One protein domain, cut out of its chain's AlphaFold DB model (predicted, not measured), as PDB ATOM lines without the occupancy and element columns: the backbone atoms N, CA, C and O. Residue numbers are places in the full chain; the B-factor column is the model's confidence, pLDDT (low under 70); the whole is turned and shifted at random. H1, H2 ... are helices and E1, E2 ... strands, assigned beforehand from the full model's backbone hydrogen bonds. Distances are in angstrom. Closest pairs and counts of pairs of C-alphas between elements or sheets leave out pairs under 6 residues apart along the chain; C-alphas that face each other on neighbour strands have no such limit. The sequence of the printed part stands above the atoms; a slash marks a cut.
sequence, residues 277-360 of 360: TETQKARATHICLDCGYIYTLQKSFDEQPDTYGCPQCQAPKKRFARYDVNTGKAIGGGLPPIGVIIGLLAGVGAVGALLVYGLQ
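Overview. This is residues 277 to 360 of the 360 residues of an uncharacterized protein of Glycine max (UniProt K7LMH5). The model shows a small head with one long helix, H2, sticking out of it as an arm. The head holds a little sheet of three short strands, a loop at residues 289 to 319 that runs out from E1 and folds back to E2, and the one-turn helix H1 near the start. The printed part has 84 residues, with H1, E1, E2, E3 and H2 in that order; the sheet runs E1 - E2 - E3, antiparallel throughout, and the class is mixed, helices and strands, with under half of the residues in named elements. The whole is extended, with a radius of gyration of the C-alphas of 20.0 A, and spans 67 by 28 by 20 A, the arm making the length.

Arrangement. Begin at H1, residues 278 to 281, which is not on the sheet. A tight link leads to E1, residues 286 to 288, an edge strand; its residues 286 to 287 also pair, antiparallel, with residues 294 to 295. After the long link comes E2, residues 320 to 324, the inner strand, antiparallel to E1 at 132 degrees between directions and forming a hairpin with it; look for N 287 and O 321, 2.9 A apart and within hydrogen-bond range. E3, residues 329 to 331, forms a hairpin with E2, antiparallel at 111 degrees, with N 331 and O 322 at 2.8 A. These three strands are a meander, each the antiparallel neighbour of the one before. The pairing is staggered: E2 pairs with E1 over residues 320 to 322 and with E3 over 322 to 324. H2, residues 338 to 357, is not on the sheet and is apart from H1, E1 and E2. In H2 each O i to N i+4 pair is within hydrogen-bond range; H1 is too short for such a pair.

Along the chain. Find C-alpha 278 at (196.033, 126.666, 194.441), where H1 begins its four residues. E1 has three residues, and E2, the longest strand, covers 12.7 A from C-alpha 320 at (185.146, 108.247, 195.994) to C-alpha 324. E3 has three residues. From C-alpha 338 at (185.407, 94.168, 182.484), H2 runs 28.0 A to C-alpha 357 at (177.252, 81.669, 158.748).

Size, cuts and confidence. The C-alphas farthest apart are those of Gln 298 and Gln 360, 66.9 A. Residues 335 to 360, of which 338 to 357 belong to H2, stand free; the body without them spans 28 by 27 by 18 A. The printed part has no cut and ends at the chain's last residue. The link from E1 to E2, 31 residues, is long. The mean pLDDT of the printed part is 82.4; look for values under 70 at residues 328 to 329, 331 to 336 and 360.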
ATOM      1  N   THR A 277     191.255 127.103 195.181       74.61
ATOM      2  CA  THR A 277     192.490 127.883 195.357       74.61
ATOM      3  C   THR A 277     193.700 126.981 195.105       74.61
ATOM      4  O   THR A 277     193.584 125.764 195.243       74.61
ATOM      5  N   GLU A 278     194.875 127.521 194.774       77.65
ATOM      6  CA  GLU A 278     196.033 126.666 194.441       77.65
ATOM      7  C   GLU A 278     196.391 125.701 195.595       77.65
ATOM      8  O   GLU A 278     196.652 124.517 195.386       77.65
ATOM      9  N   THR A 279     196.234 126.154 196.844       80.30
ATOM     10  CA  THR A 279     196.357 125.343 198.070       80.30
ATOM     11  C   THR A 279     195.330 124.204 198.173       80.30
ATOM     12  O   THR A 279     195.602 123.179 198.798       80.30
ATOM     13  N   GLN A 280     194.134 124.368 197.596       81.47
ATOM     14  CA  GLN A 280     193.122 123.311 197.488       81.47
ATOM     15  C   GLN A 280     193.370 122.415 196.270       81.47
ATOM     16  O   GLN A 280     193.195 121.204 196.385       81.47
ATOM     17  N   LYS A 281     193.825 122.968 195.135       79.73
ATOM     18  CA  LYS A 281     194.242 122.211 193.945       79.73
ATOM     19  C   LYS A 281     195.358 121.222 194.289       79.73
ATOM     20  O   LYS A 281     195.237 120.050 193.952       79.73
ATOM     21  N   ALA A 282     196.353 121.642 195.068       81.90
ATOM     22  CA  ALA A 282     197.415 120.772 195.583       81.90
ATOM     23  C   ALA A 282     196.922 119.621 196.495       81.90
ATOM     24  O   ALA A 282     197.664 118.672 196.734       81.90
ATOM     25  N   ARG A 283     195.684 119.683 197.013       83.98
ATOM     26  CA  ARG A 283     195.074 118.665 197.899       83.98
ATOM     27  C   ARG A 283     193.944 117.865 197.244       83.98
ATOM     28  O   ARG A 283     193.505 116.862 197.807       83.98
ATOM     29  N   ALA A 284     193.473 118.296 196.074       84.09
ATOM     30  CA  ALA A 284     192.305 117.768 195.377       84.09
ATOM     31  C   ALA A 284     192.579 116.404 194.722       84.09
ATOM     32  O   ALA A 284     192.694 116.286 193.508       84.09
ATOM     33  N   THR A 285     192.694 115.362 195.545       85.88
ATOM     34  CA  THR A 285     193.104 114.010 195.117       85.88
ATOM     35  C   THR A 285     191.947 113.082 194.752       85.88
ATOM     36  O   THR A 285     192.158 112.105 194.032       85.88
ATOM     37  N   HIS A 286     190.737 113.350 195.257       88.85
ATOM     38  CA  HIS A 286     189.570 112.476 195.115       88.85
ATOM     39  C   HIS A 286     188.267 113.262 194.956       88.85
ATOM     40  O   HIS A 286     188.148 114.390 195.434       88.85
ATOM     41  N   ILE A 287     187.267 112.637 194.333       86.56
ATOM     42  CA  ILE A 287     185.914 113.172 194.151       86.56
ATOM     43  C   ILE A 287     184.862 112.124 194.531       86.56
ATOM     44  O   ILE A 287     184.961 110.959 194.145       86.56
ATOM     45  N   CYS A 288     183.845 112.534 195.289       86.21
ATOM     46  CA  CYS A 288     182.689 111.696 195.599       86.21
ATOM     47  C   CYS A 288     181.792 111.544 194.363       86.21
ATOM     48  O   CYS A 288     181.273 112.538 193.847       86.21
ATOM     49  N   LEU A 289     181.573 110.303 193.920       84.66
ATOM     50  CA  LEU A 289     180.817 109.986 192.704       84.66
ATOM     51  C   LEU A 289     179.314 110.301 192.808       84.66
ATOM     52  O   LEU A 289     178.662 110.455 191.782       84.66
ATOM     53  N   ASP A 290     178.768 110.423 194.022       78.37
ATOM     54  CA  ASP A 290     177.335 110.677 194.234       78.37
ATOM     55  C   ASP A 290     176.947 112.162 194.145       78.37
ATOM     56  O   ASP A 290     175.825 112.487 193.768       78.37
ATOM     57  N   CYS A 291     177.844 113.071 194.547       75.50
ATOM     58  CA  CYS A 291     177.522 114.494 194.714       75.50
ATOM     59  C   CYS A 291     178.555 115.470 194.129       75.50
ATOM     60  O   CYS A 291     178.318 116.677 194.134       75.50
ATOM     61  N   GLY A 292     179.705 114.985 193.652       77.55
ATOM     62  CA  GLY A 292     180.784 115.836 193.146       77.55
ATOM     63  C   GLY A 292     181.582 116.578 194.228       77.55
ATOM     64  O   GLY A 292     182.270 117.549 193.916       77.55
ATOM     65  N   TYR A 293     181.519 116.165 195.501       82.10
ATOM     66  CA  TYR A 293     182.409 116.714 196.530       82.10
ATOM     67  C   TYR A 293     183.864 116.330 196.238       82.10
ATOM     68  O   TYR A 293     184.241 115.165 196.374       82.10
ATOM     69  N   ILE A 294     184.676 117.320 195.867       86.15
ATOM     70  CA  ILE A 294     186.129 117.187 195.746       86.15
ATOM     71  C   ILE A 294     186.741 117.246 197.151       86.15
ATOM     72  O   ILE A 294     186.494 118.189 197.905       86.15
ATOM     73  N   TYR A 295     187.543 116.243 197.494       87.31
ATOM     74  CA  TYR A 295     188.254 116.144 198.765       87.31
ATOM     75  C   TYR A 295     189.471 117.078 198.777       87.31
ATOM     76  O   TYR A 295     190.381 116.902 197.974       87.31
ATOM     77  N   THR A 296     189.497 118.055 199.688       88.24
ATOM     78  CA  THR A 296     190.531 119.116 199.759       88.24
ATOM     79  C   THR A 296     191.117 119.317 201.165       88.24
ATOM     80  O   THR A 296     191.764 120.333 201.441       88.24
ATOM     81  N   LEU A 297     190.872 118.368 202.076       87.26
ATOM     82  CA  LEU A 297     191.320 118.434 203.471       87.26
ATOM     83  C   LEU A 297     192.850 118.301 203.594       87.26
ATOM     84  O   LEU A 297     193.536 117.914 202.653       87.26
ATOM     85  N   GLN A 298     193.391 118.661 204.763       86.69
ATOM     86  CA  GLN A 298     194.841 118.699 205.006       86.69
ATOM     87  C   GLN A 298     195.499 117.311 205.059       86.69
ATOM     88  O   GLN A 298     196.599 117.152 204.540       86.69
ATOM     89  N   LYS A 299     194.837 116.325 205.681       88.17
ATOM     90  CA  LYS A 299     195.269 114.917 205.684       88.17
ATOM     91  C   LYS A 299     195.042 114.298 204.308       88.17
ATOM     92  O   LYS A 299     194.064 114.669 203.648       88.17
ATOM     93  N   SER A 300     195.845 113.314 203.899       87.92
ATOM     94  CA  SER A 300     195.540 112.591 202.658       87.92
ATOM     95  C   SER A 300     194.198 111.849 202.761       87.92
ATOM     96  O   SER A 300     193.656 111.619 203.848       87.92
ATOM     97  N   PHE A 301     193.620 111.513 201.607       89.01
ATOM     98  CA  PHE A 301     192.386 110.727 201.552       89.01
ATOM     99  C   PHE A 301     192.617 109.273 201.987       89.01
ATOM    100  O   PHE A 301     191.741 108.650 202.586       89.01
ATOM    101  N   ASP A 302     193.803 108.740 201.699       87.92
ATOM    102  CA  ASP A 302     194.164 107.357 201.993       87.92
ATOM    103  C   ASP A 302     194.250 107.122 203.513       87.92
ATOM    104  O   ASP A 302     193.675 106.150 204.006       87.92
ATOM    105  N   GLU A 303     194.822 108.085 204.253       89.95
ATOM    106  CA  GLU A 303     194.845 108.163 205.729       89.95
ATOM    107  C   GLU A 303     193.464 108.276 206.403       89.95
ATOM    108  O   GLU A 303     193.373 108.136 207.627       89.95
ATOM    109  N   GLN A 304     192.386 108.592 205.673       89.29
ATOM    110  CA  GLN A 304     191.065 108.693 206.301       89.29
ATOM    111  C   GLN A 304     190.604 107.321 206.807       89.29
ATOM    112  O   GLN A 304     190.801 106.324 206.110       89.29
ATOM    113  N   PRO A 305     189.924 107.232 207.963       90.89
ATOM    114  CA  PRO A 305     189.323 105.974 208.389       90.89
ATOM    115  C   PRO A 305     188.255 105.535 207.378       90.89
ATOM    116  O   PRO A 305     187.612 106.366 206.740       90.89
ATOM    117  N   ASP A 306     187.999 104.233 207.251       88.85
ATOM    118  CA  ASP A 306     186.986 103.729 206.307       88.85
ATOM    119  C   ASP A 306     185.541 104.109 206.689       88.85
ATOM    120  O   ASP A 306     184.628 104.004 205.869       88.85
ATOM    121  N   THR A 307     185.346 104.627 207.905       90.72
ATOM    122  CA  THR A 307     184.124 105.301 208.370       90.72
ATOM    123  C   THR A 307     183.955 106.725 207.824       90.72
ATOM    124  O   THR A 307     182.923 107.347 208.078       90.72
ATOM    125  N   TYR A 308     184.926 107.262 207.073       92.13
ATOM    126  CA  TYR A 308     184.828 108.582 206.449       92.13
ATOM    127  C   TYR A 308     183.663 108.632 205.451       92.13
ATOM    128  O   TYR A 308     183.676 107.984 204.399       92.13
ATOM    129  N   GLY A 309     182.650 109.425 205.798       91.90
ATOM    130  CA  GLY A 309     181.532 109.773 204.933       91.90
ATOM    131  C   GLY A 309     181.760 111.114 204.236       91.90
ATOM    132  O   GLY A 309     182.349 112.034 204.800       91.90
ATOM    133  N   CYS A 310     181.252 111.256 203.014       89.45
ATOM    134  CA  CYS A 310     181.270 112.523 202.295       89.45
ATOM    135  C   CYS A 310     180.502 113.608 203.078       89.45
ATOM    136  O   CYS A 310     179.312 113.421 203.345       89.45
ATOM    137  N   PRO A 311     181.096 114.781 203.365       88.23
ATOM    138  CA  PRO A 311     180.432 115.825 204.150       88.23
ATOM    139  C   PRO A 311     179.216 116.463 203.454       88.23
ATOM    140  O   PRO A 311     178.449 117.154 204.113       88.23
ATOM    141  N   GLN A 312     179.018 116.245 202.144       80.45
ATOM    142  CA  GLN A 312     177.874 116.791 201.394       80.45
ATOM    143  C   GLN A 312     176.714 115.800 201.187       80.45
ATOM    144  O   GLN A 312     175.604 116.239 200.904       80.45
ATOM    145  N   CYS A 313     176.937 114.483 201.297       85.79
ATOM    146  CA  CYS A 313     175.896 113.471 201.026       85.79
ATOM    147  C   CYS A 313     175.990 112.184 201.869       85.79
ATOM    148  O   CYS A 313     175.256 111.235 201.610       85.79
ATOM    149  N   GLN A 314     176.902 112.123 202.844       89.68
ATOM    150  CA  GLN A 314     177.157 110.977 203.734       89.68
ATOM    151  C   GLN A 314     177.575 109.669 203.025       89.68
ATOM    152  O   GLN A 314     177.693 108.625 203.662       89.68
ATOM    153  N   ALA A 315     177.880 109.720 201.724       89.14
ATOM    154  CA  ALA A 315     178.394 108.586 200.959       89.14
ATOM    155  C   ALA A 315     179.694 108.011 201.555       89.14
ATOM    156  O   ALA A 315     180.591 108.789 201.889       89.14
ATOM    157  N   PRO A 316     179.853 106.679 201.645       92.33
ATOM    158  CA  PRO A 316     181.036 106.065 202.246       92.33
ATOM    159  C   PRO A 316     182.296 106.289 201.397       92.33
ATOM    160  O   PRO A 316     182.207 106.365 200.169       92.33
ATOM    161  N   LYS A 317     183.478 106.273 202.034       91.64
ATOM    162  CA  LYS A 317     184.819 106.360 201.407       91.64
ATOM    163  C   LYS A 317     184.949 105.548 200.103       91.64
ATOM    164  O   LYS A 317     185.535 106.018 199.135       91.64
ATOM    165  N   LYS A 318     184.308 104.372 200.033       90.66
ATOM    166  CA  LYS A 318     184.272 103.466 198.865       90.66
ATOM    167  C   LYS A 318     183.601 104.028 197.594       90.66
ATOM    168  O   LYS A 318     183.771 103.431 196.537       90.66
ATOM    169  N   ARG A 319     182.836 105.129 197.663       88.23
ATOM    170  CA  ARG A 319     182.247 105.817 196.485       88.23
ATOM    171  C   ARG A 319     182.972 107.116 196.112       88.23
ATOM    172  O   ARG A 319     182.418 107.968 195.420       88.23
ATOM    173  N   PHE A 320     184.222 107.262 196.543       89.52
ATOM    174  CA  PHE A 320     185.146 108.247 195.994       89.52
ATOM    175  C   PHE A 320     186.017 107.605 194.912       89.52
ATOM    176  O   PHE A 320     186.522 106.500 195.090       89.52
ATOM    177  N   ALA A 321     186.231 108.325 193.814       87.84
ATOM    178  CA  ALA A 321     187.258 108.010 192.823       87.84
ATOM    179  C   ALA A 321     188.428 108.991 192.961       87.84
ATOM    180  O   ALA A 321     188.256 110.090 193.495       87.84
ATOM    181  N   ARG A 322     189.610 108.628 192.447       87.68
ATOM    182  CA  ARG A 322     190.719 109.581 192.263       87.68
ATOM    183  C   ARG A 322     190.265 110.709 191.330       87.68
ATOM    184  O   ARG A 322     189.455 110.480 190.437       87.68
ATOM    185  N   TYR A 323     190.768 111.920 191.524       81.27
ATOM    186  CA  TYR A 323     190.376 113.107 190.758       81.27
ATOM    187  C   TYR A 323     191.609 113.764 190.141       81.27
ATOM    188  O   TYR A 323     192.595 113.987 190.840       81.27
ATOM    189  N   ASP A 324     191.555 114.071 188.845       81.46
ATOM    190  CA  ASP A 324     192.547 114.928 188.194       81.46
ATOM    191  C   ASP A 324     192.005 116.355 188.090       81.46
ATOM    192  O   ASP A 324     191.029 116.631 187.388       81.46
ATOM    193  N   VAL A 325     192.692 117.274 188.765       75.27
ATOM    194  CA  VAL A 325     192.338 118.696 188.830       75.27
ATOM    195  C   VAL A 325     192.560 119.429 187.503       75.27
ATOM    196  O   VAL A 325     192.059 120.538 187.338       75.27
ATOM    197  N   ASN A 326     193.302 118.846 186.556       73.13
ATOM    198  CA  ASN A 326     193.613 119.487 185.277       73.13
ATOM    199  C   ASN A 326     192.607 119.110 184.176       73.13
ATOM    200  O   ASN A 326     192.226 119.973 183.388       73.13
ATOM    201  N   THR A 327     192.124 117.862 184.135       70.89
ATOM    202  CA  THR A 327     191.010 117.457 183.250       70.89
ATOM    203  C   THR A 327     189.623 117.616 183.875       70.89
ATOM    204  O   THR A 327     188.629 117.522 183.151       70.89
ATOM    205  N   GLY A 328     189.537 117.836 185.192       69.13
ATOM    206  CA  GLY A 328     188.278 117.954 185.935       69.13
ATOM    207  C   GLY A 328     187.514 116.632 186.065       69.13
ATOM    208  O   GLY A 328     186.295 116.638 186.220       69.13
ATOM    209  N   LYS A 329     188.192 115.483 185.936       69.16
ATOM    210  CA  LYS A 329     187.550 114.165 185.802       69.16
ATOM    211  C   LYS A 329     187.973 113.180 186.884       69.16
ATOM    212  O   LYS A 329     189.088 113.206 187.399       69.16
ATOM    213  N   ALA A 330     187.060 112.255 187.179       71.10
ATOM    214  CA  ALA A 330     187.331 111.086 188.000       71.10
ATOM    215  C   ALA A 330     188.241 110.097 187.246       71.10
ATOM    216  O   ALA A 330     187.826 109.473 186.265       71.10
ATOM    217  N   ILE A 331     189.474 109.931 187.720       68.74
ATOM    218  CA  ILE A 331     190.414 108.925 187.228       68.74
ATOM    219  C   ILE A 331     189.905 107.542 187.666       68.74
ATOM    220  O   ILE A 331     189.647 107.308 188.846       68.74
ATOM    221  N   GLY A 332     189.753 106.618 186.713       61.60
ATOM    222  CA  GLY A 332     189.393 105.217 186.976       61.60
ATOM    223  C   GLY A 332     187.894 104.896 187.090       61.60
ATOM    224  O   GLY A 332     187.550 103.725 187.180       61.60
ATOM    225  N   GLY A 333     186.990 105.885 187.039       58.35
ATOM    226  CA  GLY A 333     185.540 105.655 187.186       58.35
ATOM    227  C   GLY A 333     184.738 105.442 185.890       58.35
ATOM    228  O   GLY A 333     183.547 105.158 185.957       58.35
ATOM    229  N   GLY A 334     185.346 105.634 184.713       59.48
ATOM    230  CA  GLY A 334     184.618 105.787 183.440       59.48
ATOM    231  C   GLY A 334     184.476 104.544 182.551       59.48
ATOM    232  O   GLY A 334     183.796 104.617 181.529       59.48
ATOM    233  N   LEU A 335     185.122 103.422 182.886       59.61
ATOM    234  CA  LEU A 335     185.041 102.187 182.100       59.61
ATOM    235  C   LEU A 335     183.948 101.259 182.659       59.61
ATOM    236  O   LEU A 335     183.887 101.075 183.876       59.61
ATOM    237  N   PRO A 336     183.102 100.637 181.810       64.27
ATOM    238  CA  PRO A 336     182.199  99.580 182.255       64.27
ATOM    239  C   PRO A 336     182.975  98.426 182.915       64.27
ATOM    240  O   PRO A 336     184.129  98.191 182.546       64.27
ATOM    241  N   PRO A 337     182.357  97.655 183.832       70.50
ATOM    242  CA  PRO A 337     182.989  96.472 184.409       70.50
ATOM    243  C   PRO A 337     183.528  95.547 183.315       70.50
ATOM    244  O   PRO A 337     182.866  95.354 182.295       70.50
ATOM    245  N   ILE A 338     184.702  94.943 183.524       77.40
ATOM    246  CA  ILE A 338     185.407  94.168 182.484       77.40
ATOM    247  C   ILE A 338     184.505  93.069 181.888       77.40
ATOM    248  O   ILE A 338     184.475  92.897 180.673       77.40
ATOM    249  N   GLY A 339     183.673  92.409 182.704       78.89
ATOM    250  CA  GLY A 339     182.679  91.433 182.232       78.89
ATOM    251  C   GLY A 339     181.601  92.003 181.293       78.89
ATOM    252  O   GLY A 339     181.134  91.291 180.411       78.89
ATOM    253  N   VAL A 340     181.245  93.289 181.410       84.10
ATOM    254  CA  VAL A 340     180.346  93.984 180.465       84.10
ATOM    255  C   VAL A 340     181.068  94.277 179.149       84.10
ATOM    256  O   VAL A 340     180.464  94.149 178.089       84.10
ATOM    257  N   ILE A 341     182.359  94.624 179.191       81.26
ATOM    258  CA  ILE A 341     183.174  94.831 177.982       81.26
ATOM    259  C   ILE A 341     183.360  93.499 177.238       81.26
ATOM    260  O   ILE A 341     183.088  93.427 176.040       81.26
ATOM    261  N   ILE A 342     183.738  92.432 177.950       85.82
ATOM    262  CA  ILE A 342     183.861  91.073 177.399       85.82
ATOM    263  C   ILE A 342     182.510  90.586 176.861       85.82
ATOM    264  O   ILE A 342     182.451  90.113 175.732       85.82
ATOM    265  N   GLY A 343     181.417  90.757 177.613       85.78
ATOM    266  CA  GLY A 343     180.071  90.380 177.173       85.78
ATOM    267  C   GLY A 343     179.606  91.136 175.924       85.78
ATOM    268  O   GLY A 343     178.995  90.537 175.042       85.78
ATOM    269  N   LEU A 344     179.947  92.425 175.795       87.64
ATOM    270  CA  LEU A 344     179.672  93.205 174.586       87.64
ATOM    271  C   LEU A 344     180.483  92.689 173.387       87.64
ATOM    272  O   LEU A 344     179.923  92.530 172.305       87.64
ATOM    273  N   LEU A 345     181.778  92.414 173.569       88.70
ATOM    274  CA  LEU A 345     182.645  91.891 172.506       88.70
ATOM    275  C   LEU A 345     182.222  90.482 172.069       88.70
ATOM    276  O   LEU A 345     182.113  90.230 170.874       88.70
ATOM    277  N   ALA A 346     181.912  89.595 173.018       89.15
ATOM    278  CA  ALA A 346     181.398  88.257 172.744       89.15
ATOM    279  C   ALA A 346     180.025  88.303 172.054       89.15
ATOM    280  O   ALA A 346     179.809  87.579 171.088       89.15
ATOM    281  N   GLY A 347     179.122  89.193 172.482       86.02
ATOM    282  CA  GLY A 347     177.821  89.394 171.839       86.02
ATOM    283  C   GLY A 347     177.937  89.932 170.408       86.02
ATOM    284  O   GLY A 347     177.289  89.412 169.503       86.02
ATOM    285  N   VAL A 348     178.806  90.921 170.171       88.89
ATOM    286  CA  VAL A 348     179.091  91.434 168.818       88.89
ATOM    287  C   VAL A 348     179.773  90.369 167.953       88.89
ATOM    288  O   VAL A 348     179.429  90.242 166.780       88.89
ATOM    289  N   GLY A 349     180.677  89.568 168.522       88.01
ATOM    290  CA  GLY A 349     181.304  88.430 167.847       88.01
ATOM    291  C   GLY A 349     180.298  87.343 167.463       88.01
ATOM    292  O   GLY A 349     180.312  86.886 166.327       88.01
ATOM    293  N   ALA A 350     179.377  86.987 168.362       86.84
ATOM    294  CA  ALA A 350     178.321  86.009 168.105       86.84
ATOM    295  C   ALA A 350     177.322  86.494 167.042       86.84
ATOM    296  O   ALA A 350     176.979  85.737 166.139       86.84
ATOM    297  N   VAL A 351     176.903  87.765 167.090       87.57
ATOM    298  CA  VAL A 351     176.054  88.371 166.046       87.57
ATOM    299  C   VAL A 351     176.800  88.468 164.710       87.57
ATOM    300  O   VAL A 351     176.207  88.215 163.666       87.57
ATOM    301  N   GLY A 352     178.099  88.780 164.725       86.86
ATOM    302  CA  GLY A 352     178.946  88.773 163.532       86.86
ATOM    303  C   GLY A 352     179.087  87.379 162.917       86.86
ATOM    304  O   GLY A 352     178.908  87.226 161.714       86.86
ATOM    305  N   ALA A 353     179.331  86.355 163.737       85.23
ATOM    306  CA  ALA A 353     179.392  84.963 163.298       85.23
ATOM    307  C   ALA A 353     178.041  84.487 162.742       85.23
ATOM    308  O   ALA A 353     178.010  83.913 161.658       85.23
ATOM    309  N   LEU A 354     176.928  84.787 163.420       87.49
ATOM    310  CA  LEU A 354     175.580  84.453 162.946       87.49
ATOM    311  C   LEU A 354     175.247  85.148 161.615       87.49
ATOM    312  O   LEU A 354     174.608  84.546 160.759       87.49
ATOM    313  N   LEU A 355     175.713  86.384 161.409       87.03
ATOM    314  CA  LEU A 355     175.571  87.095 160.134       87.03
ATOM    315  C   LEU A 355     176.459  86.534 159.015       87.03
ATOM    316  O   LEU A 355     176.084  86.668 157.860       87.03
ATOM    317  N   VAL A 356     177.612  85.931 159.320       84.53
ATOM    318  CA  VAL A 356     178.477  85.295 158.308       84.53
ATOM    319  C   VAL A 356     177.959  83.899 157.952       84.53
ATOM    320  O   VAL A 356     177.705  83.627 156.784       84.53
ATOM    321  N   TYR A 357     177.732  83.041 158.951       84.16
ATOM    322  CA  TYR A 357     177.252  81.669 158.748       84.16
ATOM    323  C   TYR A 357     175.768  81.579 158.354       84.16
ATOM    324  O   TYR A 357     175.339  80.533 157.885       84.16
ATOM    325  N   GLY A 358     174.986  82.650 158.533       76.70
ATOM    326  CA  GLY A 358     173.602  82.768 158.053       76.70
ATOM    327  C   GLY A 358     173.450  83.478 156.700       76.70
ATOM    328  O   GLY A 358     172.333  83.837 156.333       76.70
ATOM    329  N   LEU A 359     174.557  83.740 155.991       73.15
ATOM    330  CA  LEU A 359     174.592  84.294 154.625       73.15
ATOM    331  C   LEU A 359     175.287  83.355 153.616       73.15
ATOM    332  O   LEU A 359     175.607  83.780 152.504       73.15
ATOM    333  N   GLN A 360     175.498  82.094 154.008       63.70
ATOM    334  CA  GLN A 360     175.892  80.970 153.153       63.70
ATOM    335  C   GLN A 360     174.755  79.946 153.089       63.70
ATOM    336  O   GLN A 360     174.659  79.291 152.032       63.70
TER     337      GLN A 360